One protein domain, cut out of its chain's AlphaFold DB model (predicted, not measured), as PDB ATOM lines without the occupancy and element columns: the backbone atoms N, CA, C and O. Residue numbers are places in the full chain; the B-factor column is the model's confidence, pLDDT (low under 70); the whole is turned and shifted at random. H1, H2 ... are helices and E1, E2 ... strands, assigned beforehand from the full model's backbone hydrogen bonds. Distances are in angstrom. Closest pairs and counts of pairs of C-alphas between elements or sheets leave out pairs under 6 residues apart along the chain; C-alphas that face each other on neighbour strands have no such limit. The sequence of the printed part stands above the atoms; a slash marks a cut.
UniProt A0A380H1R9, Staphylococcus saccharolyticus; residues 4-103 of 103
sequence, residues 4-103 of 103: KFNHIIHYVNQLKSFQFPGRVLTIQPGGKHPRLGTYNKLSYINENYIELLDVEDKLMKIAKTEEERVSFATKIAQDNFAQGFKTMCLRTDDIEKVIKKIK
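This is residues 4 to 103 of the 103 residues of a protein of Staphylococcus saccharolyticus (UniProt A0A380H1R9). One strongly twisted, curled sheet of five strands makes the body, with the short helix H2 over one face and a small helical tail, residues 94 to 103, sticking out past the end of E5. The long loop of residues 12 to 27 swings out from the sheet between E1 and E2. The printed part has 100 residues with three named helices and five named strands, along the chain E1 E2 E3 E4 H1 H2 E5 H3. The sheet is mixed, in the order E2, E3, E4, E1, E5, and the class is mixed, helices and strands. The whole is compact, with a radius of gyration of the C-alphas of 14.6 A and spans of 45 by 35 by 21 A.

Find C-alpha 4 at (-10.133, -43.223, 41.224); from there E1, residues 4 to 11, runs 21.8 A. After the loop come E2, residues 28 to 33, 16.2 A long, E3, residues 38 to 44, and E4, residues 49 to 55, each of these last two 19.2 A long. H1 is residues 66 to 69, 5.0 A, and H2 residues 72 to 78, 9.9 A, beginning at (-1.956, -49.724, 25.988). E5, residues 84 to 92, runs 25.2 A, and H3, residues 95 to 102, runs 10.7 A to C-alpha 102 at (3.769, -51.610, 44.677).

Look first at E1, an inner strand: it is antiparallel to E5, with N 9 and O 87 at 2.9 A, and parallel to E4, with N 10 and O 51 at 2.8 A. E2, E3 and E4 form a meander, each strand the antiparallel neighbour of the one before, in two hairpins; N 28 and O 42 are 2.8 A apart, N 41 and O 52 also 2.8 A. H2 is on the sheet at a height of 8.3 A, over E1 and only just not over E4, on which 2 of its C-alphas fall. It runs slantwise to the strands, at 40 degrees to E1 on the local plane, and its line rises 38 degrees, only just short of standing up from the sheet. Its closest C-alphas to E5 are those of Lys 75 and Lys 86, 6.6 A. H1 is not on the sheet and is close to H2 but not clearly touching, the closest C-alphas being those of Glu 68 and Thr 74, 6.9 A. H3 is not on the sheet. In H3 every O i to N i+4 pair is within hydrogen-bond range, in H2 2 of 3, and H1 is too short for such a pair.

The C-alphas farthest apart are those of Gly 22 and Lys 103, 45.5 A. The printed part has no cut. The link from E1 to E2 is long. Residues 57 to 70 are under 70 in pLDDT; the mean of the printed part is 88.4.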
ATOM      1  N   LYS A   4      -8.789 -43.359  41.796       97.38
ATOM      2  CA  LYS A   4     -10.133 -43.223  41.224       97.38
ATOM      3  C   LYS A   4     -10.126 -43.686  39.776       97.38
ATOM      4  O   LYS A   4      -9.120 -43.539  39.085       97.38
ATOM      5  N   PHE A   5     -11.252 -44.205  39.302       98.00
ATOM      6  CA  PHE A   5     -11.418 -44.523  37.887       98.00
ATOM      7  C   PHE A   5     -11.243 -43.258  37.032       98.00
ATOM      8  O   PHE A   5     -11.852 -42.228  37.326       98.00
ATOM      9  N   ASN A   6     -10.391 -43.324  36.005       97.75
ATOM     10  CA  ASN A   6     -10.174 -42.212  35.079       97.75
ATOM     11  C   ASN A   6     -10.814 -42.478  33.715       97.75
ATOM     12  O   ASN A   6     -11.665 -41.708  33.277       97.75
ATOM     13  N   HIS A   7     -10.434 -43.574  33.062       98.12
ATOM     14  CA  HIS A   7     -11.015 -43.964  31.784       98.12
ATOM     15  C   HIS A   7     -10.838 -45.454  31.511       98.12
ATOM     16  O   HIS A   7     -10.030 -46.139  32.140       98.12
ATOM     17  N   ILE A   8     -11.602 -45.944  30.539       98.12
ATOM     18  CA  ILE A   8     -11.429 -47.261  29.926       98.12
ATOM     19  C   ILE A   8     -11.021 -47.075  28.465       98.12
ATOM     20  O   ILE A   8     -11.539 -46.183  27.792       98.12
ATOM     21  N   ILE A   9     -10.103 -47.913  27.985       97.31
ATOM     22  CA  ILE A   9      -9.627 -47.894  26.601       97.31
ATOM     23  C   ILE A   9     -10.387 -48.949  25.803       97.31
ATOM     24  O   ILE A   9     -10.364 -50.131  26.153       97.31
ATOM     25  N   HIS A  10     -11.029 -48.532  24.716       97.75
ATOM     26  CA  HIS A  10     -11.723 -49.391  23.763       97.75
ATOM     27  C   HIS A  10     -11.037 -49.282  22.400       97.75
ATOM     28  O   HIS A  10     -11.092 -48.238  21.753       97.75
ATOM     29  N   TYR A  11     -10.400 -50.368  21.961       96.19
ATOM     30  CA  TYR A  11      -9.845 -50.447  20.618       96.19
ATOM     31  C   TYR A  11     -10.956 -50.627  19.583       96.19
ATOM     32  O   TYR A  11     -11.699 -51.614  19.634       96.19
ATOM     33  N   VAL A  12     -11.039 -49.684  18.647       96.25
ATOM     34  CA  VAL A  12     -12.017 -49.662  17.560       96.25
ATOM     35  C   VAL A  12     -11.274 -49.421  16.255       96.25
ATOM     36  O   VAL A  12     -10.661 -48.374  16.077       96.25
ATOM     37  N   ASN A  13     -11.350 -50.377  15.336       92.75
ATOM     38  CA  ASN A  13     -10.762 -50.243  14.011       92.75
ATOM     39  C   ASN A  13     -11.554 -49.217  13.183       92.75
ATOM     40  O   ASN A  13     -12.779 -49.136  13.284       92.75
ATOM     41  N   GLN A  14     -10.859 -48.461  12.332       93.38
ATOM     42  CA  GLN A  14     -11.434 -47.391  11.509       93.38
ATOM     43  C   GLN A  14     -12.124 -46.308  12.355       93.38
ATOM     44  O   GLN A  14     -13.163 -45.752  11.987       93.38
ATOM     45  N   LEU A  15     -11.522 -45.950  13.491       95.75
ATOM     46  CA  LEU A  15     -12.106 -45.020  14.462       95.75
ATOM     47  C   LEU A  15     -12.488 -43.659  13.864       95.75
ATOM     48  O   LEU A  15     -13.411 -43.001  14.353       95.75
ATOM     49  N   LYS A  16     -11.826 -43.216  12.789       93.94
ATOM     50  CA  LYS A  16     -12.176 -41.977  12.072       93.94
ATOM     51  C   LYS A  16     -13.657 -41.913  11.685       93.94
ATOM     52  O   LYS A  16     -14.267 -40.868  11.921       93.94
ATOM     53  N   SER A  17     -14.238 -43.000  11.178       94.62
ATOM     54  CA  SER A  17     -15.646 -43.068  10.757       94.62
ATOM     55  C   SER A  17     -16.592 -43.570  11.853       94.62
ATOM     56  O   SER A  17     -17.803 -43.397  11.729       94.62
ATOM     57  N   PHE A  18     -16.066 -44.144  12.937       96.69
ATOM     58  CA  PHE A  18     -16.880 -44.695  14.018       96.69
ATOM     59  C   PHE A  18     -17.760 -43.644  14.711       96.69
ATOM     60  O   PHE A  18     -17.319 -42.531  15.027       96.69
ATOM     61  N   GLN A  19     -18.996 -44.059  14.993       96.81
ATOM     62  CA  GLN A  19     -19.977 -43.395  15.843       96.81
ATOM     63  C   GLN A  19     -20.716 -44.461  16.654       96.81
ATOM     64  O   GLN A  19     -20.973 -45.553  16.146       96.81
ATOM     65  N   PHE A  20     -21.099 -44.147  17.891       96.69
ATOM     66  CA  PHE A  20     -21.957 -45.052  18.654       96.69
ATOM     67  C   PHE A  20     -23.341 -45.176  17.989       96.69
ATOM     68  O   PHE A  20     -23.881 -44.163  17.524       96.69
ATOM     69  N   PRO A  21     -23.948 -46.380  17.957       96.38
ATOM     70  CA  PRO A  21     -25.297 -46.574  17.429       96.38
ATOM     71  C   PRO A  21     -26.298 -45.620  18.081       96.38
ATOM     72  O   PRO A  21     -26.262 -45.401  19.288       96.38
ATOM     73  N   GLY A  22     -27.156 -44.994  17.273       97.19
ATOM     74  CA  GLY A  22     -28.125 -44.005  17.758       97.19
ATOM     75  C   GLY A  22     -27.510 -42.729  18.349       97.19
ATOM     76  O   GLY A  22     -28.246 -41.922  18.903       97.19
ATOM     77  N   ARG A  23     -26.184 -42.533  18.243       95.19
ATOM     78  CA  ARG A  23     -25.445 -41.420  18.869       95.19
ATOM     79  C   ARG A  23     -25.715 -41.308  20.373       95.19
ATOM     80  O   ARG A  23     -25.748 -40.212  20.919       95.19
ATOM     81  N   VAL A  24     -25.886 -42.456  21.037       97.44
ATOM     82  CA  VAL A  24     -26.163 -42.533  22.484       97.44
ATOM     83  C   VAL A  24     -25.057 -41.917  23.343       97.44
ATOM     84  O   VAL A  24     -25.303 -41.531  24.478       97.44
ATOM     85  N   LEU A  25     -23.846 -41.815  22.794       97.12
ATOM     86  CA  LEU A  25     -22.709 -41.148  23.405       97.12
ATOM     87  C   LEU A  25     -22.074 -40.187  22.399       97.12
ATOM     88  O   LEU A  25     -21.824 -40.553  21.244       97.12
ATOM     89  N   THR A  26     -21.787 -38.971  22.858       97.06
ATOM     90  CA  THR A  26     -21.091 -37.954  22.066       97.06
ATOM     91  C   THR A  26     -19.607 -38.273  21.998       97.06
ATOM     92  O   THR A  26     -18.963 -38.498  23.019       97.06
ATOM     93  N   ILE A  27     -19.050 -38.230  20.789       97.75
ATOM     94  CA  ILE A  27     -17.631 -38.462  20.547       97.75
ATOM     95  C   ILE A  27     -16.972 -37.151  20.121       97.75
ATOM     96  O   ILE A  27     -17.405 -36.515  19.159       97.75
ATOM     97  N   GLN A  28     -15.895 -36.778  20.802       97.19
ATOM     98  CA  GLN A  28     -15.072 -35.618  20.480       97.19
ATOM     99  C   GLN A  28     -13.706 -36.053  19.929       97.19
ATOM    100  O   GLN A  28     -13.196 -37.111  20.319       97.19
ATOM    101  N   PRO A  29     -13.092 -35.267  19.025       95.75
ATOM    102  CA  PRO A  29     -11.707 -35.485  18.630       95.75
ATOM    103  C   PRO A  29     -10.789 -35.463  19.855       95.75
ATOM    104  O   PRO A  29     -10.901 -34.573  20.696       95.75
ATOM    105  N   GLY A  30      -9.899 -36.447  19.952       95.06
ATOM    106  CA  GLY A  30      -8.832 -36.451  20.942       95.06
ATOM    107  C   GLY A  30      -7.499 -36.025  20.325       95.06
ATOM    108  O   GLY A  30      -7.434 -35.109  19.503       95.06
ATOM    109  N   GLY A  31      -6.427 -36.699  20.723       92.81
ATOM    110  CA  GLY A  31      -5.068 -36.482  20.257       92.81
ATOM    111  C   GLY A  31      -4.498 -37.635  19.431       92.81
ATOM    112  O   GLY A  31      -5.110 -38.682  19.207       92.81
ATOM    113  N   LYS A  32      -3.265 -37.416  18.980       90.88
ATOM    114  CA  LYS A  32      -2.401 -38.449  18.410       90.88
ATOM    115  C   LYS A  32      -1.290 -38.765  19.399       90.88
ATOM    116  O   LYS A  32      -0.797 -37.872  20.085       90.88
ATOM    117  N   HIS A  33      -0.830 -40.006  19.388       87.25
ATOM    118  CA  HIS A  33       0.327 -40.482  20.133       87.25
ATOM    119  C   HIS A  33       1.408 -40.929  19.132       87.25
ATOM    120  O   HIS A  33       1.553 -42.128  18.892       87.25
ATOM    121  N   PRO A  34       2.187 -40.004  18.529       81.75
ATOM    122  CA  PRO A  34       3.119 -40.337  17.446       81.75
ATOM    123  C   PRO A  34       4.128 -41.431  17.805       81.75
ATOM    124  O   PRO A  34       4.443 -42.270  16.970       81.75
ATOM    125  N   ARG A  35       4.590 -41.461  19.065       78.75
ATOM    126  CA  ARG A  35       5.515 -42.491  19.571       78.75
ATOM    127  C   ARG A  35       4.916 -43.898  19.531       78.75
ATOM    128  O   ARG A  35       5.626 -44.851  19.254       78.75
ATOM    129  N   LEU A  36       3.613 -44.008  19.788       78.88
ATOM    130  CA  LEU A  36       2.892 -45.278  19.820       78.88
ATOM    131  C   LEU A  36       2.188 -45.587  18.494       78.88
ATOM    132  O   LEU A  36       1.628 -46.666  18.358       78.88
ATOM    133  N   GLY A  37       2.162 -44.646  17.545       84.75
ATOM    134  CA  GLY A  37       1.415 -44.776  16.294       84.75
ATOM    135  C   GLY A  37      -0.098 -44.887  16.491       84.75
ATOM    136  O   GLY A  37      -0.763 -45.491  15.660       84.75
ATOM    137  N   THR A  38      -0.655 -44.357  17.583       89.94
ATOM    138  CA  THR A  38      -2.101 -44.419  17.862       89.94
ATOM    139  C   THR A  38      -2.747 -43.042  17.827       89.94
ATOM    140  O   THR A  38      -2.080 -42.014  17.955       89.94
ATOM    141  N   TYR A  39      -4.063 -43.009  17.667       93.69
ATOM    142  CA  TYR A  39      -4.876 -41.806  17.800       93.69
ATOM    143  C   TYR A  39      -6.182 -42.155  18.502       93.69
ATOM    144  O   TYR A  39      -6.645 -43.294  18.421       93.69
ATOM    145  N   ASN A  40      -6.769 -41.188  19.203       96.62
ATOM    146  CA  ASN A  40      -7.973 -41.428  19.983       96.62
ATOM    147  C   ASN A  40      -9.115 -40.460  19.651       96.62
ATOM    148  O   ASN A  40      -8.965 -39.410  19.013       96.62
ATOM    149  N   LYS A  41     -10.297 -40.858  20.104       98.12
ATOM    150  CA  LYS A  41     -11.468 -40.013  20.278       98.12
ATOM    151  C   LYS A  41     -12.006 -40.236  21.684       98.12
ATOM    152  O   LYS A  41     -11.861 -41.319  22.250       98.12
ATOM    153  N   LEU A  42     -12.642 -39.219  22.239       98.31
ATOM    154  CA  LEU A  42     -13.047 -39.212  23.638       98.31
ATOM    155  C   LEU A  42     -14.563 -39.126  23.737       98.31
ATOM    156  O   LEU A  42     -15.188 -38.290  23.086       98.31
ATOM    157  N   SER A  43     -15.147 -39.982  24.568       98.25
ATOM    158  CA  SER A  43     -16.546 -39.882  24.972       98.25
ATOM    159  C   SER A  43     -16.601 -39.595  26.467       98.25
ATOM    160  O   SER A  43     -16.465 -40.504  27.290       98.25
ATOM    161  N   TYR A  44     -16.774 -38.323  26.815       98.06
ATOM    162  CA  TYR A  44     -16.883 -37.874  28.202       98.06
ATOM    163  C   TYR A  44     -18.218 -38.301  28.812       98.06
ATOM    164  O   TYR A  44     -19.264 -38.133  28.190       98.06
ATOM    165  N   ILE A  45     -18.173 -38.850  30.030       97.06
ATOM    166  CA  ILE A  45     -19.364 -39.267  30.784       97.06
ATOM    167  C   ILE A  45     -19.597 -38.312  31.957       97.06
ATOM    168  O   ILE A  45     -20.679 -37.755  32.108       97.06
ATOM    169  N   ASN A  46     -18.565 -38.110  32.776       94.69
ATOM    170  CA  ASN A  46     -18.525 -37.122  33.855       94.69
ATOM    171  C   ASN A  46     -17.051 -36.717  34.063       94.69
ATOM    172  O   ASN A  46     -16.350 -36.455  33.088       94.69
ATOM    173  N   GLU A  47     -16.514 -36.802  35.283       95.81
ATOM    174  CA  GLU A  47     -15.072 -36.682  35.557       95.81
ATOM    175  C   GLU A  47     -14.220 -37.819  34.952       95.81
ATOM    176  O   GLU A  47     -13.014 -37.890  35.187       95.81
ATOM    177  N   ASN A  48     -14.837 -38.755  34.236       98.12
ATOM    178  CA  ASN A  48     -14.220 -39.908  33.596       98.12
ATOM    179  C   ASN A  48     -14.795 -40.092  32.187       98.12
ATOM    180  O   ASN A  48     -15.887 -39.606  31.872       98.12
ATOM    181  N   TYR A  49     -14.065 -40.808  31.339       98.50
ATOM    182  CA  TYR A  49     -14.388 -40.919  29.918       98.50
ATOM    183  C   TYR A  49     -14.104 -42.314  29.353       98.50
ATOM    184  O   TYR A  49     -13.440 -43.142  29.976       98.50
ATOM    185  N   ILE A  50     -14.640 -42.584  28.164       98.44
ATOM    186  CA  ILE A  50     -14.222 -43.712  27.328       98.44
ATOM    187  C   ILE A  50     -13.209 -43.171  26.326       98.44
ATOM    188  O   ILE A  50     -13.514 -42.244  25.570       98.44
ATOM    189  N   GLU A  51     -12.016 -43.749  26.322       98.19
ATOM    190  CA  GLU A  51     -11.024 -43.517  25.284       98.19
ATOM    191  C   GLU A  51     -11.238 -44.539  24.170       98.19
ATOM    192  O   GLU A  51     -10.944 -45.725  24.319       98.19
ATOM    193  N   LEU A  52     -11.784 -44.079  23.049       98.00
ATOM    194  CA  LEU A  52     -11.820 -44.862  21.825       98.00
ATOM    195  C   LEU A  52     -10.461 -44.703  21.160       98.00
ATOM    196  O   LEU A  52     -10.051 -43.581  20.875       98.00
ATOM    197  N   LEU A  53      -9.767 -45.805  20.922       96.00
ATOM    198  CA  LEU A  53      -8.397 -45.796  20.434       96.00
ATOM    199  C   LEU A  53      -8.297 -46.599  19.146       96.00
ATOM    200  O   LEU A  53      -8.933 -47.641  19.008       96.00
ATOM    201  N   ASP A  54      -7.464 -46.131  18.229       93.44
ATOM    202  CA  ASP A  54      -7.122 -46.855  17.014       93.44
ATOM    203  C   ASP A  54      -5.646 -46.668  16.669       93.44
ATOM    204  O   ASP A  54      -4.936 -45.818  17.219       93.44
ATOM    205  N   VAL A  55      -5.187 -47.517  15.767       88.44
ATOM    206  CA  VAL A  55      -3.810 -47.660  15.326       88.44
ATOM    207  C   VAL A  55      -3.660 -47.029  13.942       88.44
ATOM    208  O   VAL A  55      -4.534 -47.154  13.090       88.44
ATOM    209  N   GLU A  56      -2.565 -46.319  13.689       80.56
ATOM    210  CA  GLU A  56      -2.193 -45.949  12.322       80.56
ATOM    211  C   GLU A  56      -1.633 -47.194  11.605       80.56
ATOM    212  O   GLU A  56      -0.917 -47.987  12.218       80.56
ATOM    213  N   ASP A  57      -1.904 -47.355  10.301       65.44
ATOM    214  CA  ASP A  57      -1.576 -48.553   9.488       65.44
ATOM    215  C   ASP A  57      -0.116 -49.044   9.598       65.44
ATOM    216  O   ASP A  57       0.214 -50.182   9.268       65.44
ATOM    217  N   LYS A  58       0.796 -48.186  10.063       57.44
ATOM    218  CA  LYS A  58       2.231 -48.466  10.188       57.44
ATOM    219  C   LYS A  58       2.639 -49.106  11.521       57.44
ATOM    220  O   LYS A  58       3.836 -49.286  11.745       57.44
ATOM    221  N   LEU A  59       1.695 -49.498  12.380       56.47
ATOM    222  CA  LEU A  59       1.973 -50.099  13.695       56.47
ATOM    223  C   LEU A  59       2.607 -51.505  13.661       56.47
ATOM    224  O   LEU A  59       2.875 -52.077  14.710       56.47
ATOM    225  N   MET A  60       2.984 -52.028  12.490       50.69
ATOM    226  CA  MET A  60       3.760 -53.272  12.317       50.69
ATOM    227  C   MET A  60       5.183 -53.252  12.932       50.69
ATOM    228  O   MET A  60       5.967 -54.172  12.711       50.69
ATOM    229  N   LYS A  61       5.559 -52.225  13.705       52.88
ATOM    230  CA  LYS A  61       6.849 -52.125  14.410       52.88
ATOM    231  C   LYS A  61       6.628 -51.864  15.903       52.88
ATOM    232  O   LYS A  61       7.027 -50.822  16.413       52.88
ATOM    233  N   ILE A  62       5.940 -52.770  16.595       55.19
ATOM    234  CA  ILE A  62       5.640 -52.600  18.023       55.19
ATOM    235  C   ILE A  62       6.914 -52.708  18.884       55.19
ATOM    236  O   ILE A  62       7.653 -53.684  18.792       55.19
ATOM    237  N   ALA A  63       7.089 -51.687  19.732       56.19
ATOM    238  CA  ALA A  63       7.877 -51.593  20.965       56.19
ATOM    239  C   ALA A  63       9.345 -52.053  20.921       56.19
ATOM    240  O   ALA A  63       9.669 -53.231  21.096       56.19
ATOM    241  N   LYS A  64      10.261 -51.085  20.793       55.66
ATOM    242  CA  LYS A  64      11.705 -51.327  20.942       55.66
ATOM    243  C   LYS A  64      12.151 -51.275  22.406       55.66
ATOM    244  O   LYS A  64      13.185 -51.856  22.721       55.66
ATOM    245  N   THR A  65      11.386 -50.624  23.287       60.16
ATOM    246  CA  THR A  65      11.717 -50.460  24.716       60.16
ATOM    247  C   THR A  65      10.760 -51.234  25.634       60.16
ATOM    248  O   THR A  65       9.645 -51.573  25.241       60.16
ATOM    249  N   GLU A  66      11.179 -51.535  26.871       59.09
ATOM    250  CA  GLU A  66      10.320 -52.197  27.874       59.09
ATOM    251  C   GLU A  66       9.081 -51.368  28.239       59.09
ATOM    252  O   GLU A  66       7.994 -51.920  28.392       59.09
ATOM    253  N   GLU A  67       9.222 -50.044  28.312       61.69
ATOM    254  CA  GLU A  67       8.126 -49.114  28.605       61.69
ATOM    255  C   GLU A  67       7.057 -49.129  27.501       61.69
ATOM    256  O   GLU A  67       5.857 -49.138  27.773       61.69
ATOM    257  N   GLU A  68       7.481 -49.224  26.238       63.84
ATOM    258  CA  GLU A  68       6.558 -49.386  25.119       63.84
ATOM    259  C   GLU A  68       5.834 -50.735  25.196       63.84
ATOM    260  O   GLU A  68       4.636 -50.776  24.928       63.84
ATOM    261  N   ARG A  69       6.502 -51.816  25.639       61.25
ATOM    262  CA  ARG A  69       5.911 -53.169  25.722       61.25
ATOM    263  C   ARG A  69       4.747 -53.287  26.701       61.25
ATOM    264  O   ARG A  69       3.898 -54.158  26.515       61.25
ATOM    265  N   VAL A  70       4.709 -52.438  27.726       63.53
ATOM    266  CA  VAL A  70       3.623 -52.393  28.721       63.53
ATOM    267  C   VAL A  70       2.583 -51.310  28.419       63.53
ATOM    268  O   VAL A  70       1.644 -51.116  29.190       63.53
ATOM    269  N   SER A  71       2.718 -50.608  27.290       77.75
ATOM    270  CA  SER A  71       1.766 -49.580  26.874       77.75
ATOM    271  C   SER A  71       0.424 -50.172  26.424       77.75
ATOM    272  O   SER A  71       0.328 -51.300  25.931       77.75
ATOM    273  N   PHE A  72      -0.634 -49.361  26.505       78.81
ATOM    274  CA  PHE A  72      -1.956 -49.724  25.988       78.81
ATOM    275  C   PHE A  72      -1.945 -50.035  24.478       78.81
ATOM    276  O   PHE A  72      -2.735 -50.854  24.012       78.81
ATOM    277  N   ALA A  73      -1.038 -49.422  23.709       78.31
ATOM    278  CA  ALA A  73      -0.903 -49.668  22.275       78.31
ATOM    279  C   ALA A  73      -0.340 -51.069  22.006       78.31
ATOM    280  O   ALA A  73      -0.813 -51.777  21.119       78.31
ATOM    281  N   THR A  74       0.614 -51.521  22.821       79.00
ATOM    282  CA  THR A  74       1.135 -52.887  22.719       79.00
ATOM    283  C   THR A  74       0.105 -53.926  23.133       79.00
ATOM    284  O   THR A  74       0.070 -54.993  22.524       79.00
ATOM    285  N   LYS A  75      -0.803 -53.609  24.064       84.94
ATOM    286  CA  LYS A  75      -1.920 -54.501  24.401       84.94
ATOM    287  C   LYS A  75      -2.813 -54.807  23.190       84.94
ATOM    288  O   LYS A  75      -3.246 -55.944  23.032       84.94
ATOM    289  N   ILE A  76      -3.037 -53.839  22.294       87.56
ATOM    290  CA  ILE A  76      -3.775 -54.070  21.037       87.56
ATOM    291  C   ILE A  76      -3.075 -55.134  20.187       87.56
ATOM    292  O   ILE A  76      -3.726 -56.070  19.728       87.56
ATOM    293  N   ALA A  77      -1.758 -55.014  20.020       83.62
ATOM    294  CA  ALA A  77      -0.972 -55.962  19.240       83.62
ATOM    295  C   ALA A  77      -0.880 -57.349  19.894       83.62
ATOM    296  O   ALA A  77      -1.019 -58.356  19.208       83.62
ATOM    297  N   GLN A  78      -0.682 -57.408  21.214       84.19
ATOM    298  CA  GLN A  78      -0.652 -58.657  21.989       84.19
ATOM    299  C   GLN A  78      -1.985 -59.408  21.926       84.19
ATOM    300  O   GLN A  78      -2.003 -60.633  21.892       84.19
ATOM    301  N   ASP A  79      -3.094 -58.673  21.863       88.50
ATOM    302  CA  ASP A  79      -4.432 -59.233  21.676       88.50
ATOM    303  C   ASP A  79      -4.762 -59.479  20.189       88.50
ATOM    304  O   ASP A  79      -5.936 -59.511  19.817       88.50
ATOM    305  N   ASN A  80      -3.752 -59.603  19.318       88.50
ATOM    306  CA  ASN A  80      -3.895 -59.850  17.879       88.50
ATOM    307  C   ASN A  80      -4.871 -58.888  17.180       88.50
ATOM    308  O   ASN A  80      -5.644 -59.298  16.316       88.50
ATOM    309  N   PHE A  81      -4.862 -57.609  17.572       89.06
ATOM    310  CA  PHE A  81      -5.754 -56.582  17.029       89.06
ATOM    311  C   PHE A  81      -7.250 -56.931  17.162       89.06
ATOM    312  O   PHE A  81      -8.084 -56.465  16.386       89.06
ATOM    313  N   ALA A  82      -7.635 -57.726  18.165       93.00
ATOM    314  CA  ALA A  82      -9.043 -57.946  18.472       93.00
ATOM    315  C   ALA A  82      -9.682 -56.639  18.975       93.00
ATOM    316  O   ALA A  82      -9.185 -56.050  19.932       93.00
ATOM    317  N   GLN A  83     -10.772 -56.170  18.365       94.81
ATOM    318  CA  GLN A  83     -11.516 -54.999  18.857       94.81
ATOM    319  C   GLN A  83     -12.119 -55.254  20.246       94.81
ATOM    320  O   GLN A  83     -12.359 -56.399  20.624       94.81
ATOM    321  N   GLY A  84     -12.370 -54.186  21.007       96.50
ATOM    322  CA  GLY A  84     -12.961 -54.268  22.346       96.50
ATOM    323  C   GLY A  84     -12.155 -53.549  23.425       96.50
ATOM    324  O   GLY A  84     -11.185 -52.836  23.145       96.50
ATOM    325  N   PHE A  85     -12.568 -53.717  24.681       97.12
ATOM    326  CA  PHE A  85     -11.896 -53.098  25.821       97.12
ATOM    327  C   PHE A  85     -10.508 -53.698  26.055       97.12
ATOM    328  O   PHE A  85     -10.340 -54.915  26.056       97.12
ATOM    329  N   LYS A  86      -9.514 -52.830  26.260       93.56
ATOM    330  CA  LYS A  86      -8.100 -53.214  26.384       93.56
ATOM    331  C   LYS A  86      -7.569 -53.109  27.794       93.56
ATOM    332  O   LYS A  86      -6.868 -54.006  28.253       93.56
ATOM    333  N   THR A  87      -7.880 -52.012  28.470       94.00
ATOM    334  CA  THR A  87      -7.446 -51.759  29.843       94.00
ATOM    335  C   THR A  87      -8.229 -50.588  30.432       94.00
ATOM    336  O   THR A  87      -9.017 -49.940  29.739       94.00
ATOM    337  N   MET A  88      -7.994 -50.308  31.710       95.62
ATOM    338  CA  MET A  88      -8.493 -49.135  32.415       95.62
ATOM    339  C   MET A  88      -7.340 -48.340  33.023       95.62
ATOM    340  O   MET A  88      -6.310 -48.899  33.397       95.62
ATOM    341  N   CYS A  89      -7.540 -47.036  33.159       95.81
ATOM    342  CA  CYS A  89      -6.625 -46.135  33.841       95.81
ATOM    343  C   CYS A  89      -7.219 -45.697  35.181       95.81
ATOM    344  O   CYS A  89      -8.397 -45.327  35.272       95.81
ATOM    345  N   LEU A  90      -6.378 -45.695  36.214       96.69
ATOM    346  CA  LEU A  90      -6.695 -45.130  37.518       96.69
ATOM    347  C   LEU A  90      -5.926 -43.820  37.693       96.69
ATOM    348  O   LEU A  90      -4.707 -43.789  37.534       96.69
ATOM    349  N   ARG A  91      -6.632 -42.743  38.047       96.81
ATOM    350  CA  ARG A  91      -6.000 -41.478  38.434       96.81
ATOM    351  C   ARG A  91      -5.572 -41.529  39.894       96.81
ATOM    352  O   ARG A  91      -6.293 -42.070  40.733       96.81
ATOM    353  N   THR A  92      -4.435 -40.908  40.175       97.12
ATOM    354  CA  THR A  92      -3.888 -40.678  41.515       97.12
ATOM    355  C   THR A  92      -3.442 -39.226  41.625       97.12
ATOM    356  O   THR A  92      -3.078 -38.614  40.622       97.12
ATOM    357  N   ASP A  93      -3.485 -38.684  42.836       96.62
ATOM    358  CA  ASP A  93      -2.888 -37.394  43.192       96.62
ATOM    359  C   ASP A  93      -1.382 -37.506  43.495       96.62
ATOM    360  O   ASP A  93      -0.673 -36.506  43.465       96.62
ATOM    361  N   ASP A  94      -0.884 -38.720  43.745       96.56
ATOM    362  CA  ASP A  94       0.510 -38.986  44.107       96.56
ATOM    363  C   ASP A  94       0.979 -40.319  43.496       96.56
ATOM    364  O   ASP A  94       0.711 -41.402  44.029       96.56
ATOM    365  N   ILE A  95       1.632 -40.254  42.328       95.81
ATOM    366  CA  ILE A  95       2.129 -41.446  41.618       95.81
ATOM    367  C   ILE A  95       3.358 -42.055  42.303       95.81
ATOM    368  O   ILE A  95       3.487 -43.276  42.359       95.81
ATOM    369  N   GLU A  96       4.209 -41.235  42.920       95.81
ATOM    370  CA  GLU A  96       5.410 -41.697  43.623       95.81
ATOM    371  C   GLU A  96       5.053 -42.553  44.840       95.81
ATOM    372  O   GLU A  96       5.653 -43.602  45.090       95.81
ATOM    373  N   LYS A  97       4.016 -42.159  45.585       96.06
ATOM    374  CA  LYS A  97       3.482 -42.956  46.693       96.06
ATOM    375  C   LYS A  97       2.868 -44.273  46.234       96.06
ATOM    376  O   LYS A  97       2.956 -45.258  46.968       96.06
ATOM    377  N   VAL A  98       2.253 -44.306  45.052       96.50
ATOM    378  CA  VAL A  98       1.750 -45.551  44.450       96.50
ATOM    379  C   VAL A  98       2.923 -46.468  44.101       96.50
ATOM    380  O   VAL A  98       2.929 -47.619  44.528       96.50
ATOM    381  N   ILE A  99       3.955 -45.947  43.430       94.56
ATOM    382  CA  ILE A  99       5.166 -46.701  43.067       94.56
ATOM    383  C   ILE A  99       5.827 -47.311  44.307       94.56
ATOM    384  O   ILE A  99       6.094 -48.509  44.330       94.56
ATOM    385  N   LYS A 100       6.047 -46.517  45.364       95.75
ATOM    386  CA  LYS A 100       6.646 -46.994  46.626       95.75
ATOM    387  C   LYS A 100       5.848 -48.099  47.316       95.75
ATOM    388  O   LYS A 100       6.413 -48.810  48.131       95.75
ATOM    389  N   LYS A 101       4.542 -48.192  47.057       93.75
ATOM    390  CA  LYS A 101       3.666 -49.189  47.681       93.75
ATOM    391  C   LYS A 101       3.564 -50.492  46.879       93.75
ATOM    392  O   LYS A 101       3.154 -51.499  47.447       93.75
ATOM    393  N   ILE A 102       3.858 -50.450  45.580       92.44
ATOM    394  CA  ILE A 102       3.769 -51.610  44.677       92.44
ATOM    395  C   ILE A 102       5.150 -52.254  44.444       92.44
ATOM    396  O   ILE A 102       5.213 -53.411  44.039       92.44
ATOM    397  N   LYS A 103       6.239 -51.524  44.712       82.31
ATOM    398  CA  LYS A 103       7.596 -52.079  44.838       82.31
ATOM    399  C   LYS A 103       7.766 -52.823  46.156       82.31
ATOM    400  O   LYS A 103       8.475 -53.850  46.128       82.31
TER     401      LYS A 103